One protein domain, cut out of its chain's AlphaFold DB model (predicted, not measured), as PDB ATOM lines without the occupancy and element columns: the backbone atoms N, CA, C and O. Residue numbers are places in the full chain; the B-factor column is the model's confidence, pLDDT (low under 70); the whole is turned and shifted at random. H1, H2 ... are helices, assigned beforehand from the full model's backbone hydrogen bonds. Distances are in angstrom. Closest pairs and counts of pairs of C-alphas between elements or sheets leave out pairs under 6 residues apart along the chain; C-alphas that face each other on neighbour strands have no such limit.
ATOM      1  N   LYS A 433     -16.879   6.469 -17.961       61.25
ATOM      2  CA  LYS A 433     -17.951   6.770 -17.008       61.25
ATOM      3  C   LYS A 433     -18.096   5.669 -15.954       61.25
ATOM      4  O   LYS A 433     -18.088   5.989 -14.770       61.25
ATOM      5  N   GLU A 434     -18.201   4.402 -16.351       62.09
ATOM      6  CA  GLU A 434     -18.265   3.279 -15.403       62.09
ATOM      7  C   GLU A 434     -16.951   3.075 -14.646       62.09
ATOM      8  O   GLU A 434     -16.993   2.807 -13.453       62.09
ATOM      9  N   GLU A 435     -15.797   3.265 -15.283       63.72
ATOM     10  CA  GLU A 435     -14.477   3.234 -14.646       63.72
ATOM     11  C   GLU A 435     -14.352   4.332 -13.588       63.72
ATOM     12  O   GLU A 435     -14.020   4.028 -12.445       63.72
ATOM     13  N   ALA A 436     -14.706   5.583 -13.913       66.12
ATOM     14  CA  ALA A 436     -14.715   6.671 -12.936       66.12
ATOM     15  C   ALA A 436     -15.711   6.413 -11.792       66.12
ATOM     16  O   ALA A 436     -15.374   6.620 -10.628       66.12
ATOM     17  N   GLN A 437     -16.914   5.906 -12.091       68.94
ATOM     18  CA  GLN A 437     -17.906   5.538 -11.074       68.94
ATOM     19  C   GLN A 437     -17.447   4.359 -10.205       68.94
ATOM     20  O   GLN A 437     -17.724   4.335  -9.006       68.94
ATOM     21  N   LEU A 438     -16.751   3.376 -10.776       70.38
ATOM     22  CA  LEU A 438     -16.235   2.212 -10.066       70.38
ATOM     23  C   LEU A 438     -15.033   2.591  -9.198       70.38
ATOM     24  O   LEU A 438     -14.980   2.175  -8.042       70.38
ATOM     25  N   ALA A 439     -14.124   3.422  -9.708       71.31
ATOM     26  CA  ALA A 439     -13.033   4.022  -8.951       71.31
ATOM     27  C   ALA A 439     -13.572   4.867  -7.787       71.31
ATOM     28  O   ALA A 439     -13.180   4.650  -6.640       71.31
ATOM     29  N   GLU A 440     -14.555   5.745  -8.026       74.38
ATOM     30  CA  GLU A 440     -15.222   6.510  -6.964       74.38
ATOM     31  C   GLU A 440     -15.864   5.578  -5.923       74.38
ATOM     32  O   GLU A 440     -15.674   5.765  -4.720       74.38
ATOM     33  N   GLN A 441     -16.574   4.527  -6.350       73.44
ATOM     34  CA  GLN A 441     -17.171   3.543  -5.444       73.44
ATOM     35  C   GLN A 441     -16.122   2.782  -4.623       73.44
ATOM     36  O   GLN A 441     -16.333   2.574  -3.424       73.44
ATOM     37  N   ARG A 442     -14.990   2.393  -5.225       73.25
ATOM     38  CA  ARG A 442     -13.869   1.729  -4.539       73.25
ATOM     39  C   ARG A 442     -13.211   2.665  -3.533       73.25
ATOM     40  O   ARG A 442     -13.139   2.307  -2.359       73.25
ATOM     41  N   VAL A 443     -12.850   3.887  -3.927       77.75
ATOM     42  CA  VAL A 443     -12.282   4.917  -3.038       77.75
ATOM     43  C   VAL A 443     -13.250   5.265  -1.901       77.75
ATOM     44  O   VAL A 443     -12.856   5.353  -0.737       77.75
ATOM     45  N   ARG A 444     -14.553   5.371  -2.183       76.12
ATOM     46  CA  ARG A 444     -15.598   5.569  -1.167       76.12
ATOM     47  C   ARG A 444     -15.706   4.377  -0.215       76.12
ATOM     48  O   ARG A 444     -15.875   4.586   0.986       76.12
ATOM     49  N   ALA A 445     -15.598   3.144  -0.708       72.75
ATOM     50  CA  ALA A 445     -15.586   1.941   0.123       72.75
ATOM     51  C   ALA A 445     -14.322   1.865   0.997       72.75
ATOM     52  O   ALA A 445     -14.435   1.609   2.195       72.75
ATOM     53  N   MET A 446     -13.148   2.172   0.437       77.69
ATOM     54  CA  MET A 446     -11.871   2.304   1.146       77.69
ATOM     55  C   MET A 446     -11.953   3.342   2.275       77.69
ATOM     56  O   MET A 446     -11.575   3.041   3.412       77.69
ATOM     57  N   ARG A 447     -12.528   4.524   1.996       74.38
ATOM     58  CA  ARG A 447     -12.775   5.589   2.983       74.38
ATOM     59  C   ARG A 447     -13.714   5.128   4.097       74.38
ATOM     60  O   ARG A 447     -13.418   5.325   5.271       74.38
ATOM     61  N   LEU A 448     -14.845   4.510   3.749       72.31
ATOM     62  CA  LEU A 448     -15.847   4.043   4.720       72.31
ATOM     63  C   LEU A 448     -15.357   2.864   5.574       72.31
ATOM     64  O   LEU A 448     -15.779   2.730   6.722       72.31
ATOM     65  N   ALA A 449     -14.484   2.018   5.029       74.69
ATOM     66  CA  ALA A 449     -13.839   0.934   5.761       74.69
ATOM     67  C   ALA A 449     -12.674   1.419   6.647       74.69
ATOM     68  O   ALA A 449     -12.296   0.705   7.575       74.69
ATOM     69  N   GLY A 450     -12.125   2.613   6.384       72.81
ATOM     70  CA  GLY A 450     -11.015   3.198   7.142       72.81
ATOM     71  C   GLY A 450      -9.688   2.451   6.976       72.81
ATOM     72  O   GLY A 450      -8.869   2.467   7.889       72.81
ATOM     73  N   VAL A 451      -9.508   1.749   5.850       76.25
ATOM     74  CA  VAL A 451      -8.318   0.915   5.578       76.25
ATOM     75  C   VAL A 451      -7.494   1.373   4.382       76.25
ATOM     76  O   VAL A 451      -6.339   0.980   4.302       76.25
ATOM     77  N   GLY A 452      -8.063   2.172   3.471       81.69
ATOM     78  CA  GLY A 452      -7.337   2.642   2.291       81.69
ATOM     79  C   GLY A 452      -6.475   3.870   2.570       81.69
ATOM     80  O   GLY A 452      -6.904   4.816   3.247       81.69
ATOM     81  N   THR A 453      -5.274   3.838   2.013       88.81
ATOM     82  CA  THR A 453      -4.309   4.935   1.968       88.81
ATOM     83  C   THR A 453      -4.623   5.931   0.850       88.81
ATOM     84  O   THR A 453      -5.426   5.672  -0.051       88.81
ATOM     85  N   VAL A 454      -3.982   7.098   0.900       83.56
ATOM     86  CA  VAL A 454      -4.066   8.101  -0.169       83.56
ATOM     87  C   VAL A 454      -3.447   7.580  -1.468       83.56
ATOM     88  O   VAL A 454      -4.010   7.843  -2.526       83.56
ATOM     89  N   ASN A 455      -2.338   6.834  -1.421       87.62
ATOM     90  CA  ASN A 455      -1.719   6.293  -2.634       87.62
ATOM     91  C   ASN A 455      -2.571   5.193  -3.293       87.62
ATOM     92  O   ASN A 455      -2.792   5.289  -4.494       87.62
ATOM     93  N   GLU A 456      -3.150   4.250  -2.536       83.94
ATOM     94  CA  GLU A 456      -4.101   3.258  -3.091       83.94
ATOM     95  C   GLU A 456      -5.318   3.939  -3.747       83.94
ATOM     96  O   GLU A 456      -5.778   3.539  -4.814       83.94
ATOM     97  N   ALA A 457      -5.830   5.017  -3.145       82.31
ATOM     98  CA  ALA A 457      -6.945   5.768  -3.720       82.31
ATOM     99  C   ALA A 457      -6.560   6.604  -4.952       82.31
ATOM    100  O   ALA A 457      -7.404   6.856  -5.807       82.31
ATOM    101  N   ARG A 458      -5.305   7.064  -5.042       83.06
ATOM    102  CA  ARG A 458      -4.780   7.766  -6.223       83.06
ATOM    103  C   ARG A 458      -4.531   6.800  -7.375       83.06
ATOM    104  O   ARG A 458      -4.883   7.143  -8.498       83.06
ATOM    105  N   GLU A 459      -4.033   5.601  -7.085       84.44
ATOM    106  CA  GLU A 459      -3.871   4.503  -8.042       84.44
ATOM    107  C   GLU A 459      -5.214   4.113  -8.683       84.44
ATOM    108  O   GLU A 459      -5.335   4.153  -9.905       84.44
ATOM    109  N   GLU A 460      -6.260   3.873  -7.880       79.44
ATOM    110  CA  GLU A 460      -7.624   3.599  -8.380       79.44
ATOM    111  C   GLU A 460      -8.203   4.742  -9.240       79.44
ATOM    112  O   GLU A 460      -9.057   4.502 -10.089       79.44
ATOM    113  N   LEU A 461      -7.745   5.986  -9.043       77.62
ATOM    114  CA  LEU A 461      -8.156   7.168  -9.816       77.62
ATOM    115  C   LEU A 461      -7.214   7.500 -10.992       77.62
ATOM    116  O   LEU A 461      -7.395   8.539 -11.629       77.62
ATOM    117  N   GLY A 462      -6.201   6.672 -11.275       74.88
ATOM    118  CA  GLY A 462      -5.225   6.915 -12.347       74.88
ATOM    119  C   GLY A 462      -4.324   8.138 -12.118       74.88
ATOM    120  O   GLY A 462      -3.868   8.766 -13.073       74.88
ATOM    121  N   LEU A 463      -4.092   8.522 -10.861       79.69
ATOM    122  CA  LEU A 463      -3.274   9.670 -10.467       79.69
ATOM    123  C   LEU A 463      -1.902   9.216  -9.950       79.69
ATOM    124  O   LEU A 463      -1.817   8.292  -9.147       79.69
ATOM    125  N   GLU A 464      -0.836   9.936 -10.319       78.75
ATOM    126  CA  GLU A 464       0.526   9.673  -9.820       78.75
ATOM    127  C   GLU A 464       0.565   9.614  -8.277       78.75
ATOM    128  O   GLU A 464      -0.011  10.499  -7.628       78.75
ATOM    129  N   PRO A 465       1.235   8.629  -7.654       84.94
ATOM    130  CA  PRO A 465       1.346   8.544  -6.197       84.94
ATOM    131  C   PRO A 465       2.111   9.744  -5.614       84.94
ATOM    132  O   PRO A 465       2.873  10.421  -6.302       84.94
ATOM    133  N   PHE A 466       1.922  10.021  -4.323       85.12
ATOM    134  CA  PHE A 466       2.785  10.954  -3.601       85.12
ATOM    135  C   PHE A 466       4.027  10.232  -3.065       85.12
ATOM    136  O   PHE A 466       3.907   9.243  -2.343       85.12
ATOM    137  N   ASP A 467       5.205  10.800  -3.343       83.94
ATOM    138  CA  ASP A 467       6.523  10.349  -2.854       83.94
ATOM    139  C   ASP A 467       6.813  10.712  -1.378       83.94
ATOM    140  O   ASP A 467       7.943  10.572  -0.901       83.94
ATOM    141  N   ASP A 468       5.833  11.258  -0.650       82.00
ATOM    142  CA  ASP A 468       5.996  11.727   0.728       82.00
ATOM    143  C   ASP A 468       4.933  11.165   1.682       82.00
ATOM    144  O   ASP A 468       4.049  10.405   1.291       82.00
ATOM    145  N   GLU A 469       5.037  11.540   2.961       77.56
ATOM    146  CA  GLU A 469       4.212  11.017   4.059       77.56
ATOM    147  C   GLU A 469       2.695  11.145   3.810       77.56
ATOM    148  O   GLU A 469       1.931  10.399   4.415       77.56
ATOM    149  N   ARG A 470       2.244  12.017   2.889       79.44
ATOM    150  CA  ARG A 470       0.828  12.129   2.498       79.44
ATOM    151  C   ARG A 470       0.296  10.885   1.795       79.44
ATOM    152  O   ARG A 470      -0.900  10.643   1.885       79.44
ATOM    153  N   GLY A 471       1.141  10.136   1.086       77.50
ATOM    154  CA  GLY A 471       0.736   8.942   0.340       77.50
ATOM    155  C   GLY A 471       0.376   7.754   1.236       77.50
ATOM    156  O   GLY A 471      -0.572   7.027   0.948       77.50
ATOM    157  N   GLU A 472       1.093   7.614   2.354       82.69
ATOM    158  CA  GLU A 472       0.959   6.523   3.334       82.69
ATOM    159  C   GLU A 472      -0.133   6.779   4.393       82.69
ATOM    160  O   GLU A 472      -0.489   5.881   5.155       82.69
ATOM    161  N   MET A 473      -0.666   8.004   4.475       83.94
ATOM    162  CA  MET A 473      -1.790   8.334   5.359       83.94
ATOM    163  C   MET A 473      -3.057   7.602   4.923       83.94
ATOM    164  O   MET A 473      -3.325   7.470   3.726       83.94
ATOM    165  N   THR A 474      -3.901   7.203   5.878       85.25
ATOM    166  CA  THR A 474      -5.268   6.792   5.533       85.25
ATOM    167  C   THR A 474      -6.062   7.982   4.999       85.25
ATOM    168  O   THR A 474      -5.839   9.130   5.397       85.25
ATOM    169  N   LEU A 475      -7.057   7.719   4.145       79.75
ATOM    170  CA  LEU A 475      -7.949   8.762   3.617       79.75
ATOM    171  C   LEU A 475      -8.576   9.630   4.725       79.75
ATOM    172  O   LEU A 475      -8.724  10.838   4.560       79.75
ATOM    173  N   GLN A 476      -8.895   9.031   5.877       78.38
ATOM    174  CA  GLN A 476      -9.484   9.736   7.017       78.38
ATOM    175  C   GLN A 476      -8.473  10.624   7.766       78.38
ATOM    176  O   GLN A 476      -8.839  11.700   8.243       78.38
ATOM    177  N   GLU A 477      -7.213  10.201   7.884       79.50
ATOM    178  CA  GLU A 477      -6.142  11.027   8.457       79.50
ATOM    179  C   GLU A 477      -5.835  12.212   7.541       79.50
ATOM    180  O   GLU A 477      -5.798  13.348   8.011       79.50
ATOM    181  N   PHE A 478      -5.748  11.973   6.229       81.38
ATOM    182  CA  PHE A 478      -5.554  13.021   5.230       81.38
ATOM    183  C   PHE A 478      -6.697  14.053   5.237       81.38
ATOM    184  O   PHE A 478      -6.440  15.256   5.275       81.38
ATOM    185  N   GLU A 479      -7.961  13.612   5.293       75.19
ATOM    186  CA  GLU A 479      -9.124  14.501   5.469       75.19
ATOM    187  C   GLU A 479      -9.079  15.284   6.797       75.19
ATOM    188  O   GLU A 479      -9.559  16.414   6.854       75.19
ATOM    189  N   THR A 480      -8.496  14.723   7.861       77.25
ATOM    190  CA  THR A 480      -8.416  15.380   9.179       77.25
ATOM    191  C   THR A 480      -7.273  16.396   9.270       77.25
ATOM    192  O   THR A 480      -7.406  17.398   9.972       77.25
ATOM    193  N   GLU A 481      -6.149  16.151   8.591       74.06
ATOM    194  CA  GLU A 481      -4.958  17.012   8.628       74.06
ATOM    195  C   GLU A 481      -4.949  18.081   7.520       74.06
ATOM    196  O   GLU A 481      -4.491  19.201   7.751       74.06
ATOM    197  N   PHE A 482      -5.492  17.763   6.339       69.31
ATOM    198  CA  PHE A 482      -5.481  18.636   5.156       69.31
ATOM    199  C   PHE A 482      -6.877  19.072   4.685       69.31
ATOM    200  O   PHE A 482      -6.981  19.954   3.827       69.31
ATOM    201  N   GLY A 483      -7.955  18.508   5.240       59.00
ATOM    202  CA  GLY A 483      -9.314  18.993   5.003       59.00
ATOM    203  C   GLY A 483      -9.491  20.416   5.535       59.00
ATOM    204  O   GLY A 483      -9.104  20.733   6.658       59.00
TER     205      GLY A 483
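AT A GLANCE: This is residues 433 to 483 of the 620 residues of the protein "Chromosome partitioning protein ParB" of Halorubrum sp. C3 (UniProt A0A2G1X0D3). The longest helix, H1, and the shorter H2 make an uneven helical hairpin, in which H2 folds back beside part of H1, residues 439 to 446. The short H3 packs on H2 away from H1, while H4 begins near the closed end of the hairpin and heads off about perpendicular to H1. The printed part has 51 residues with four named helices, in the order H1, H2, H3, H4, and no named strand; the class is all helix. The whole is compact, with a radius of gyration of the C-alphas of 10.6 A and spans of 30 by 22 by 17 A.

IN THESE COORDINATES: H1, residues 433 to 449, runs 23.9 A from C-alpha 433 at (-17.951, 6.770, -17.008) to C-alpha 449 at (-13.839, 0.934, 5.761). H2, residues 454 to 460, is 10.0 A long and begins with C-alpha 454 at (-4.066, 8.101, -0.169). H3, residues 469 to 472, measures 5.6 A. H4, residues 475 to 482, measures 10.3 A and ends with C-alpha 482 at (-5.481, 18.636, 5.156).

HOW THE PARTS SIT: H1 and H2 form a helical hairpin and touch, with a shallow tilt of 30 degrees, opposite ways. Their closest C-alphas, those of Val 443 and Ala 457, are 5.4 A apart. H1 and H4 only just touch, with 3 pairs of C-alphas within 8 A, and stand about perpendicular, at 83 degrees. H1 touches H4 with residues 446 to 447 alone; the closest C-alphas of the two, those of Arg 447 and Leu 475, are 5.8 A apart. H2 is the hub, touching three other helices. It touches H3, where the closest C-alphas, those of Asn 455 and Gly 471, are 4.7 A apart. H2 and H4 also only just touch, with 3 pairs of C-alphas within 8 A, at a steep tilt of 53 degrees, opposite ways; the closest C-alphas are those of Val 454 and Leu 475, 5.5 A apart. H3 and H4 are close but not clearly touching, with the C-alphas of Arg 470 and Phe 478 closest at 7.0 A. H1 and H3 are apart. The helix packing is mostly crossed, but only just. Every O i to N i+4 pair is within hydrogen-bond range in H1, H2 and H4; H3 is too short for such a pair, and its one O i to N i+3 pair is not within range.

THE WHOLE: The C-alphas of Lys 433 and Glu 469, the two farthest apart, are 30.9 A from each other. The printed part has no cut. The links H1 to H2 and H3 to H4 are tight, the link H2 to H3, with 8 residues, is short, and no link is long. The mean pLDDT of the printed part is 76.9, and residues 433 to 437 and 482 to 483 are under 70.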